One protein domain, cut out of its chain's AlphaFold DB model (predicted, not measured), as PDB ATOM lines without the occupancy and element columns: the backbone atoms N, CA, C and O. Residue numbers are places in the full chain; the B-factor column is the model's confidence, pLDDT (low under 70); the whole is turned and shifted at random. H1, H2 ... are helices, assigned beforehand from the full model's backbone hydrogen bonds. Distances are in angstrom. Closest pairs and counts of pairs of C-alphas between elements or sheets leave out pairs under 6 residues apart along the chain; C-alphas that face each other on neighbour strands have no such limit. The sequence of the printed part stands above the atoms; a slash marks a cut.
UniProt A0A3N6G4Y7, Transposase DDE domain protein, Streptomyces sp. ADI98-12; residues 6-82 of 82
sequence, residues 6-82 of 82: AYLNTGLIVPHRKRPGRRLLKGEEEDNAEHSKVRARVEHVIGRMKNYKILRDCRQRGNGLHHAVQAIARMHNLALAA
ATOM      1  N   ALA A   6      16.624  15.000  57.099       88.38
ATOM      2  CA  ALA A   6      15.204  14.684  56.942       88.38
ATOM      3  C   ALA A   6      14.446  14.597  58.284       88.38
ATOM      4  O   ALA A   6      13.230  14.755  58.308       88.38
ATOM      5  N   TYR A   7      15.156  14.385  59.396       89.12
ATOM      6  CA  TYR A   7      14.590  14.245  60.739       89.12
ATOM      7  C   TYR A   7      14.659  15.539  61.561       89.12
ATOM      8  O   TYR A   7      14.639  15.507  62.795       89.12
ATOM      9  N   LEU A   8      14.744  16.696  60.905       87.00
ATOM     10  CA  LEU A   8      14.621  17.984  61.585       87.00
ATOM     11  C   LEU A   8      13.333  18.027  62.433       87.00
ATOM     12  O   LEU A   8      12.300  17.490  62.040       87.00
ATOM     13  N   ASN A   9      13.401  18.671  63.601       87.00
ATOM     14  CA  ASN A   9      12.298  18.828  64.565       87.00
ATOM     15  C   ASN A   9      11.804  17.541  65.259       87.00
ATOM     16  O   ASN A   9      10.761  17.560  65.905       87.00
ATOM     17  N   THR A  10      12.553  16.438  65.186       89.38
ATOM     18  CA  THR A  10      12.212  15.177  65.885       89.38
ATOM     19  C   THR A  10      12.913  15.006  67.240       89.38
ATOM     20  O   THR A  10      12.750  13.982  67.896       89.38
ATOM     21  N   GLY A  11      13.727  15.981  67.660       90.06
ATOM     22  CA  GLY A  11      14.585  15.877  68.849       90.06
ATOM     23  C   GLY A  11      15.872  15.068  68.630       90.06
ATOM     24  O   GLY A  11      16.657  14.897  69.561       90.06
ATOM     25  N   LEU A  12      16.113  14.578  67.409       91.00
ATOM     26  CA  LEU A  12      17.380  13.962  67.023       91.00
ATOM     27  C   LEU A  12      18.473  15.014  66.808       91.00
ATOM     28  O   LEU A  12      18.207  16.133  66.370       91.00
ATOM     29  N   ILE A  13      19.719  14.616  67.075       91.81
ATOM     30  CA  ILE A  13      20.897  15.408  66.716       91.81
ATOM     31  C   ILE A  13      21.078  15.256  65.208       91.81
ATOM     32  O   ILE A  13      21.325  14.150  64.731       91.81
ATOM     33  N   VAL A  14      20.915  16.349  64.471       93.81
ATOM     34  CA  VAL A  14      20.994  16.399  63.006       93.81
ATOM     35  C   VAL A  14      22.030  17.445  62.590       93.81
ATOM     36  O   VAL A  14      22.258  18.393  63.342       93.81
ATOM     37  N   PRO A  15      22.666  17.311  61.413       93.88
ATOM     38  CA  PRO A  15      23.694  18.252  60.990       93.88
ATOM     39  C   PRO A  15      23.128  19.666  60.771       93.88
ATOM     40  O   PRO A  15      22.013  19.855  60.278       93.88
ATOM     41  N   HIS A  16      23.934  20.674  61.100       91.88
ATOM     42  CA  HIS A  16      23.632  22.083  60.890       91.88
ATOM     43  C   HIS A  16      23.511  22.384  59.398       91.88
ATOM     44  O   HIS A  16      24.477  22.299  58.632       91.88
ATOM     45  N   ARG A  17      22.313  22.789  58.973       88.19
ATOM     46  CA  ARG A  17      22.055  23.199  57.593       88.19
ATOM     47  C   ARG A  17      22.493  24.645  57.375       88.19
ATOM     48  O   ARG A  17      22.008  25.562  58.037       88.19
ATOM     49  N   LYS A  18      23.344  24.866  56.371       89.31
ATOM     50  CA  LYS A  18      23.728  26.213  55.929       89.31
ATOM     51  C   LYS A  18      22.497  26.986  55.437       89.31
ATOM     52  O   LYS A  18      21.805  26.541  54.521       89.31
ATOM     53  N   ARG A  19      22.235  28.150  56.039       86.12
ATOM     54  CA  ARG A  19      21.159  29.063  55.620       86.12
ATOM     55  C   ARG A  19      21.620  29.934  54.439       86.12
ATOM     56  O   ARG A  19      22.803  30.276  54.380       86.12
ATOM     57  N   PRO A  20      20.724  30.320  53.512       89.75
ATOM     58  CA  PRO A  20      21.061  31.266  52.450       89.75
ATOM     59  C   PRO A  20      21.658  32.561  53.022       89.75
ATOM     60  O   PRO A  20      21.195  33.056  54.046       89.75
ATOM     61  N   GLY A  21      22.710  33.087  52.390       88.31
ATOM     62  CA  GLY A  21      23.352  34.344  52.800       88.31
ATOM     63  C   GLY A  21      24.232  34.278  54.057       88.31
ATOM     64  O   GLY A  21      24.872  35.271  54.387       88.31
ATOM     65  N   ARG A  22      24.331  33.127  54.740       88.62
ATOM     66  CA  ARG A  22      25.170  32.962  55.940       88.62
ATOM     67  C   ARG A  22      26.131  31.783  55.786       88.62
ATOM     68  O   ARG A  22      25.786  30.743  55.224       88.62
ATOM     69  N   ARG A  23      27.355  31.927  56.299       88.62
ATOM     70  CA  ARG A  23      28.267  30.789  56.506       88.62
ATOM     71  C   ARG A  23      27.904  30.054  57.799       88.62
ATOM     72  O   ARG A  23      27.202  30.599  58.653       88.62
ATOM     73  N   LEU A  24      28.328  28.802  57.910       91.25
ATOM     74  CA  LEU A  24      28.271  28.116  59.196       91.25
ATOM     75  C   LEU A  24      29.278  28.781  60.139       91.25
ATOM     76  O   LEU A  24      30.294  29.322  59.697       91.25
ATOM     77  N   LEU A  25      28.957  28.813  61.428       94.19
ATOM     78  CA  LEU A  25      29.946  29.166  62.439       94.19
ATOM     79  C   LEU A  25      30.975  28.043  62.532       94.19
ATOM     80  O   LEU A  25      30.655  26.888  62.271       94.19
ATOM     81  N   LYS A  26      32.185  28.369  62.987       92.75
ATOM     82  CA  LYS A  26      33.259  27.384  63.154       92.75
ATOM     83  C   LYS A  26      32.827  26.173  64.000       92.75
ATOM     84  O   LYS A  26      33.067  25.047  63.592       92.75
ATOM     85  N   GLY A  27      32.106  26.401  65.102       93.56
ATOM     86  CA  GLY A  27      31.551  25.309  65.916       93.56
ATOM     87  C   GLY A  27      30.524  24.451  65.165       93.56
ATOM     88  O   GLY A  27      30.572  23.234  65.247       93.56
ATOM     89  N   GLU A  28      29.663  25.059  64.338       93.25
ATOM     90  CA  GLU A  28      28.692  24.314  63.517       93.25
ATOM     91  C   GLU A  28      29.385  23.465  62.431       93.25
ATOM     92  O   GLU A  28      28.880  22.412  62.039       93.25
ATOM     93  N   GLU A  29      30.528  23.924  61.911       94.19
ATOM     94  CA  GLU A  29      31.350  23.166  60.960       94.19
ATOM     95  C   GLU A  29      32.053  21.982  61.634       94.19
ATOM     96  O   GLU A  29      32.050  20.881  61.079       94.19
ATOM     97  N   GLU A  30      32.606  22.188  62.831       95.19
ATOM     98  CA  GLU A  30      33.229  21.140  63.648       95.19
ATOM     99  C   GLU A  30      32.205  20.061  64.040       95.19
ATOM    100  O   GLU A  30      32.439  18.873  63.799       95.19
ATOM    101  N   ASP A  31      31.022  20.462  64.512       93.88
ATOM    102  CA  ASP A  31      29.922  19.548  64.841       93.88
ATOM    103  C   ASP A  31      29.471  18.740  63.613       93.88
ATOM    104  O   ASP A  31      29.275  17.521  63.675       93.88
ATOM    105  N   ASN A  32      29.363  19.390  62.449       94.19
ATOM    106  CA  ASN A  32      29.041  18.717  61.191       94.19
ATOM    107  C   ASN A  32      30.129  17.739  60.736       94.19
ATOM    108  O   ASN A  32      29.804  16.714  60.119       94.19
ATOM    109  N   ALA A  33      31.400  18.041  61.003       94.62
ATOM    110  CA  ALA A  33      32.513  17.158  60.683       94.62
ATOM    111  C   ALA A  33      32.455  15.885  61.538       94.62
ATOM    112  O   ALA A  33      32.516  14.784  60.987       94.62
ATOM    113  N   GLU A  34      32.242  16.015  62.849       93.94
ATOM    114  CA  GLU A  34      32.062  14.867  63.746       93.94
ATOM    115  C   GLU A  34      30.818  14.050  63.379       93.94
ATOM    116  O   GLU A  34      30.892  12.828  63.210       93.94
ATOM    117  N   HIS A  35      29.692  14.719  63.121       94.12
ATOM    118  CA  HIS A  35      28.478  14.058  62.647       94.12
ATOM    119  C   HIS A  35      28.725  13.281  61.342       94.12
ATOM    120  O   HIS A  35      28.238  12.159  61.168       94.12
ATOM    121  N   SER A  36      29.487  13.851  60.407       92.75
ATOM    122  CA  SER A  36      29.791  13.215  59.121       92.75
ATOM    123  C   SER A  36      30.740  12.022  59.265       92.75
ATOM    124  O   SER A  36      30.536  11.022  58.577       92.75
ATOM    125  N   LYS A  37      31.713  12.063  60.189       94.19
ATOM    126  CA  LYS A  37      32.581  10.910  60.503       94.19
ATOM    127  C   LYS A  37      31.769   9.712  60.992       94.19
ATOM    128  O   LYS A  37      31.988   8.587  60.536       94.19
ATOM    129  N   VAL A  38      30.810   9.946  61.891       92.69
ATOM    130  CA  VAL A  38      29.927   8.879  62.386       92.69
ATOM    131  C   VAL A  38      29.009   8.379  61.270       92.69
ATOM    132  O   VAL A  38      28.914   7.168  61.055       92.69
ATOM    133  N   ARG A  39      28.389   9.292  60.509       91.75
ATOM    134  CA  ARG A  39      27.488   8.944  59.401       91.75
ATOM    135  C   ARG A  39      28.182   8.082  58.345       91.75
ATOM    136  O   ARG A  39      27.638   7.045  57.982       91.75
ATOM    137  N   ALA A  40      29.400   8.437  57.933       93.81
ATOM    138  CA  ALA A  40      30.159   7.683  56.935       93.81
ATOM    139  C   ALA A  40      30.393   6.220  57.353       93.81
ATOM    140  O   ALA A  40      30.221   5.303  56.551       93.81
ATOM    141  N   ARG A  41      30.727   5.975  58.628       92.00
ATOM    142  CA  ARG A  41      30.886   4.611  59.159       92.00
ATOM    143  C   ARG A  41      29.581   3.820  59.109       92.00
ATOM    144  O   ARG A  41      29.584   2.666  58.687       92.00
ATOM    145  N   VAL A  42      28.477   4.438  59.527       88.56
ATOM    146  CA  VAL A  42      27.150   3.805  59.529       88.56
ATOM    147  C   VAL A  42      26.700   3.483  58.104       88.56
ATOM    148  O   VAL A  42      26.305   2.352  57.825       88.56
ATOM    149  N   GLU A  43      26.811   4.442  57.184       88.38
ATOM    150  CA  GLU A  43      26.455   4.266  55.774       88.38
ATOM    151  C   GLU A  43      27.287   3.173  55.104       88.38
ATOM    152  O   GLU A  43      26.735   2.380  54.342       88.38
ATOM    153  N   HIS A  44      28.579   3.070  55.427       90.31
ATOM    154  CA  HIS A  44      29.445   2.009  54.910       90.31
ATOM    155  C   HIS A  44      28.982   0.616  55.347       90.31
ATOM    156  O   HIS A  44      28.887  -0.298  54.527       90.31
ATOM    157  N   VAL A  45      28.637   0.449  56.628       86.25
ATOM    158  CA  VAL A  45      28.099  -0.820  57.152       86.25
ATOM    159  C   VAL A  45      26.755  -1.147  56.501       86.25
ATOM    160  O   VAL A  45      26.549  -2.270  56.041       86.25
ATOM    161  N   ILE A  46      25.857  -0.165  56.381       83.12
ATOM    162  CA  ILE A  46      24.579  -0.340  55.677       83.12
ATOM    163  C   ILE A  46      24.819  -0.723  54.212       83.12
ATOM    164  O   ILE A  46      24.159  -1.627  53.706       83.12
ATOM    165  N   GLY A  47      25.783  -0.093  53.538       85.94
ATOM    166  CA  GLY A  47      26.186  -0.412  52.171       85.94
ATOM    167  C   GLY A  47      26.595  -1.873  52.003       85.94
ATOM    168  O   GLY A  47      26.114  -2.535  51.088       85.94
ATOM    169  N   ARG A  48      27.389  -2.414  52.935       84.19
ATOM    170  CA  ARG A  48      27.758  -3.842  52.949       84.19
ATOM    171  C   ARG A  48      26.555  -4.763  53.149       84.19
ATOM    172  O   ARG A  48      26.483  -5.824  52.534       84.19
ATOM    173  N   MET A  49      25.590  -4.348  53.969       83.50
ATOM    174  CA  MET A  49      24.377  -5.125  54.235       83.50
ATOM    175  C   MET A  49      23.316  -5.020  53.125       83.50
ATOM    176  O   MET A  49      22.424  -5.862  53.059       83.50
ATOM    177  N   LYS A  50      23.398  -4.042  52.212       77.38
ATOM    178  CA  LYS A  50      22.427  -3.886  51.108       77.38
ATOM    179  C   LYS A  50      22.431  -5.041  50.101       77.38
ATOM    180  O   LYS A  50      21.451  -5.201  49.378       77.38
ATOM    181  N   ASN A  51      23.475  -5.875  50.082       74.06
ATOM    182  CA  ASN A  51      23.491  -7.116  49.298       74.06
ATOM    183  C   ASN A  51      22.394  -8.101  49.743       74.06
ATOM    184  O   ASN A  51      21.892  -8.885  48.935       74.06
ATOM    185  N   TYR A  52      21.969  -8.036  51.009       74.50
ATOM    186  CA  TYR A  52      20.859  -8.826  51.523       74.50
ATOM    187  C   TYR A  52      19.534  -8.156  51.131       74.50
ATOM    188  O   TYR A  52      19.071  -7.208  51.767       74.50
ATOM    189  N   LYS A  53      18.895  -8.679  50.074       73.81
ATOM    190  CA  LYS A  53      17.625  -8.166  49.513       73.81
ATOM    191  C   LYS A  53      16.464  -8.112  50.520       73.81
ATOM    192  O   LYS A  53      15.486  -7.420  50.279       73.81
ATOM    193  N   ILE A  54      16.598  -8.776  51.667       69.94
ATOM    194  CA  ILE A  54      15.598  -8.848  52.738       69.94
ATOM    195  C   ILE A  54      15.186  -7.451  53.238       69.94
ATOM    196  O   ILE A  54      14.008  -7.235  53.505       69.94
ATOM    197  N   LEU A  55      16.108  -6.476  53.314       69.12
ATOM    198  CA  LEU A  55      15.753  -5.104  53.724       69.12
ATOM    199  C   LEU A  55      14.898  -4.366  52.688       69.12
ATOM    200  O   LEU A  55      14.116  -3.499  53.064       69.12
ATOM    201  N   ARG A  56      15.037  -4.695  51.397       70.94
ATOM    202  CA  ARG A  56      14.300  -4.035  50.310       70.94
ATOM    203  C   ARG A  56      12.802  -4.329  50.388       70.94
ATOM    204  O   ARG A  56      11.996  -3.435  50.150       70.94
ATOM    205  N   ASP A  57      12.459  -5.562  50.743       69.38
ATOM    206  CA  ASP A  57      11.075  -6.045  50.753       69.38
ATOM    207  C   ASP A  57      10.426  -5.931  52.146       69.38
ATOM    208  O   ASP A  57       9.230  -6.180  52.322       69.38
ATOM    209  N   CYS A  58      11.193  -5.505  53.156       70.19
ATOM    210  CA  CYS A  58      10.721  -5.363  54.527       70.19
ATOM    211  C   CYS A  58       9.831  -4.116  54.690       70.19
ATOM    212  O   CYS A  58      10.287  -3.037  55.062       70.19
ATOM    213  N   ARG A  59       8.522  -4.266  54.452       67.62
ATOM    214  CA  ARG A  59       7.481  -3.265  54.778       67.62
ATOM    215  C   ARG A  59       6.842  -3.532  56.147       67.62
ATOM    216  O   ARG A  59       5.619  -3.586  56.273       67.62
ATOM    217  N   GLN A  60       7.658  -3.765  57.173       64.81
ATOM    218  CA  GLN A  60       7.140  -4.121  58.495       64.81
ATOM    219  C   GLN A  60       6.672  -2.889  59.283       64.81
ATOM    220  O   GLN A  60       7.323  -1.847  59.285       64.81
ATOM    221  N   ARG A  61       5.520  -3.019  59.953       68.69
ATOM    222  CA  ARG A  61       4.963  -2.003  60.860       68.69
ATOM    223  C   ARG A  61       5.588  -2.147  62.255       68.69
ATOM    224  O   ARG A  61       5.921  -3.255  62.672       68.69
ATOM    225  N   GLY A  62       5.715  -1.042  62.989       74.00
ATOM    226  CA  GLY A  62       6.292  -1.042  64.339       74.00
ATOM    227  C   GLY A  62       7.771  -1.448  64.353       74.00
ATOM    228  O   GLY A  62       8.534  -1.078  63.463       74.00
ATOM    229  N   ASN A  63       8.180  -2.235  65.349       78.31
ATOM    230  CA  ASN A  63       9.584  -2.617  65.572       78.31
ATOM    231  C   ASN A  63      10.137  -3.664  64.591       78.31
ATOM    232  O   ASN A  63      11.300  -4.050  64.698       78.31
ATOM    233  N   GLY A  64       9.347  -4.143  63.629       79.75
ATOM    234  CA  GLY A  64       9.777  -5.221  62.737       79.75
ATOM    235  C   GLY A  64      11.038  -4.891  61.925       79.75
ATOM    236  O   GLY A  64      11.958  -5.704  61.835       79.75
ATOM    237  N   LEU A  65      11.159  -3.646  61.449       80.44
ATOM    238  CA  LEU A  65      12.367  -3.183  60.758       80.44
ATOM    239  C   LEU A  65      13.617  -3.287  61.648       80.44
ATOM    240  O   LEU A  65      14.678  -3.686  61.173       80.44
ATOM    241  N   HIS A  66      13.496  -2.968  62.940       83.56
ATOM    242  CA  HIS A  66      14.605  -3.050  63.888       83.56
ATOM    243  C   HIS A  66      15.108  -4.491  64.035       83.56
ATOM    244  O   HIS A  66      16.309  -4.741  63.930       83.56
ATOM    245  N   HIS A  67      14.190  -5.449  64.191       85.06
ATOM    246  CA  HIS A  67      14.537  -6.867  64.283       85.06
ATOM    247  C   HIS A  67      15.142  -7.407  62.981       85.06
ATOM    248  O   HIS A  67      16.128  -8.142  63.025       85.06
ATOM    249  N   ALA A  68      14.611  -7.009  61.820       85.06
ATOM    250  CA  ALA A  68      15.155  -7.408  60.524       85.06
ATOM    251  C   ALA A  68      16.595  -6.900  60.327       85.06
ATOM    252  O   ALA A  68      17.475  -7.666  59.933       85.06
ATOM    253  N   VAL A  69      16.857  -5.631  60.661       85.12
ATOM    254  CA  VAL A  69      18.206  -5.048  60.608       85.12
ATOM    255  C   VAL A  69      19.159  -5.785  61.555       85.12
ATOM    256  O   VAL A  69      20.267  -6.127  61.142       85.12
ATOM    257  N   GLN A  70      18.737  -6.092  62.788       88.25
ATOM    258  CA  GLN A  70      19.550  -6.863  63.740       88.25
ATOM    259  C   GLN A  70      19.887  -8.269  63.226       88.25
ATOM    260  O   GLN A  70      21.042  -8.692  63.304       88.25
ATOM    261  N   ALA A  71      18.904  -8.988  62.680       87.75
ATOM    262  CA  ALA A  71      19.106 -10.332  62.148       87.75
ATOM    263  C   ALA A  71      20.102 -10.337  60.978       87.75
ATOM    264  O   ALA A  71      21.011 -11.167  60.937       87.75
ATOM    265  N   ILE A  72      19.980  -9.376  60.058       86.94
ATOM    266  CA  ILE A  72      20.878  -9.247  58.904       86.94
ATOM    267  C   ILE A  72      22.288  -8.860  59.342       86.94
ATOM    268  O   ILE A  72      23.246  -9.466  58.869       86.94
ATOM    269  N   ALA A  73      22.428  -7.923  60.284       88.81
ATOM    270  CA  ALA A  73      23.729  -7.570  60.847       88.81
ATOM    271  C   ALA A  73      24.413  -8.788  61.488       88.81
ATOM    272  O   ALA A  73      25.599  -9.028  61.263       88.81
ATOM    273  N   ARG A  74      23.656  -9.611  62.228       89.88
ATOM    274  CA  ARG A  74      24.172 -10.849  62.824       89.88
ATOM    275  C   ARG A  74      24.631 -11.849  61.762       89.88
ATOM    276  O   ARG A  74      25.732 -12.374  61.881       89.88
ATOM    277  N   MET A  75      23.826 -12.094  60.727       88.31
ATOM    278  CA  MET A  75      24.207 -12.993  59.628       88.31
ATOM    279  C   MET A  75      25.433 -12.486  58.863       88.31
ATOM    280  O   MET A  75      26.318 -13.275  58.548       88.31
ATOM    281  N   HIS A  76      25.516 -11.179  58.604       87.50
ATOM    282  CA  HIS A  76      26.673 -10.570  57.949       87.50
ATOM    283  C   HIS A  76      27.956 -10.771  58.761       87.50
ATOM    284  O   HIS A  76      28.973 -11.174  58.207       87.50
ATOM    285  N   ASN A  77      27.897 -10.559  60.078       88.94
ATOM    286  CA  ASN A  77      29.047 -10.763  60.957       88.94
ATOM    287  C   ASN A  77      29.485 -12.232  61.012       88.94
ATOM    288  O   ASN A  77      30.680 -12.500  60.999       88.94
ATOM    289  N   LEU A  78      28.538 -13.179  61.030       91.25
ATOM    290  CA  LEU A  78      28.854 -14.610  60.949       91.25
ATOM    291  C   LEU A  78      29.531 -14.964  59.620       91.25
ATOM    292  O   LEU A  78      30.508 -15.699  59.622       91.25
ATOM    293  N   ALA A  79      29.058 -14.404  58.504       88.12
ATOM    294  CA  ALA A  79      29.660 -14.622  57.190       88.12
ATOM    295  C   ALA A  79      31.063 -14.002  57.045       88.12
ATOM    296  O   ALA A  79      31.844 -14.479  56.235       88.12
ATOM    297  N   LEU A  80      31.384 -12.943  57.798       87.44
ATOM    298  CA  LEU A  80      32.732 -12.357  57.840       87.44
ATOM    299  C   LEU A  80      33.702 -13.116  58.758       87.44
ATOM    300  O   LEU A  80      34.908 -12.924  58.638       87.44
ATOM    301  N   ALA A  81      33.179 -13.890  59.712       90.12
ATOM    302  CA  ALA A  81      33.964 -14.645  60.688       90.12
ATOM    303  C   ALA A  81      34.185 -16.117  60.292       90.12
ATOM    304  O   ALA A  81      34.913 -16.818  60.996       90.12
ATOM    305  N   ALA A  82      33.527 -16.574  59.223       71.38
ATOM    306  CA  ALA A  82      33.713 -17.883  58.600       71.38
ATOM    307  C   ALA A  82      34.849 -17.833  57.571       71.38
ATOM    308  O   ALA A  82      35.582 -18.841  57.481       71.38
TER     309      ALA A  82
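Overview. This is residues 6 to 82 of the 82 residues of the protein "Transposase DDE domain protein" of Streptomyces sp. ADI98-12 (UniProt A0A3N6G4Y7). Two long helices, H1 and H3, are set roughly as a T: H1 is the long stem, and its last residue, Met 49, meets H3 partway along, so that H3 is the crossbar. The one-turn helix H2 sits beside the first half of H3, and residues 6 to 25, with no named element, make a wide loop that starts off to the side of the stem, level with its middle, and runs out to the stem's far end, where it turns into H1. The printed part has 77 residues with three named helices in the order H1, H2, H3 and no named strand; its class is all helix. It is only just loose, close to extended, with a radius of gyration of the C-alphas of 16.9 A, and the C-alphas span 49 by 31 by 17 A.

Arrangement. Residues 6 to 25 come first, and their C-alphas lie 11 to 29 A from the mean of all C-alphas. H1, residues 26 to 49, follows; its residues 37 to 44 stand free, with no C-alpha 8 or more residues away along the chain within 10 A. A tight link of 4 residues joins H1 to H2, residues 54 to 57, yet these two helices are apart. A short link of 6 residues leads on to H3, residues 64 to 81. H2 and H3 only just touch, with 3 pairs of C-alphas within 8 A; the closest C-alphas are those of Leu 55 and Ala 68, 7.2 A apart, and of H3 residues 68 to 69 alone take part. H1 and H3 also only just touch, with 3 such pairs, through residue 49 of H1 and residues 72 to 76 of H3. Their closest C-alphas, those of Met 49 and His 76, are 7.0 A apart, and their lines are only just about perpendicular, at 73 degrees. In H1 and H3 every O i to N i+4 pair is within hydrogen-bond range; H2 is too short for such a pair, and its 1 pair of O i and N i+3 is not within range.

Along the chain. The printed part begins at C-alpha 6, (15.204, 14.684, 56.942). H1 runs 34.9 A from C-alpha 26 at (33.259, 27.384, 63.154) to C-alpha 49 at (24.377, -5.125, 54.235). H2, from Ile 54 to Asp 57, has 4 residues. H3 runs 26.0 A from Gly 64 to C-alpha 81 at (33.964, -14.645, 60.688).

Size, cuts and confidence. The outline is only just elongated. The two C-alphas farthest apart are those of Gly 21 and Ala 82, 53.6 A. The printed part has no cut, and no link between named helices is long. The mean pLDDT of the printed part is 86.0; residues 54 to 55, 57 and 59 to 61 are under 70.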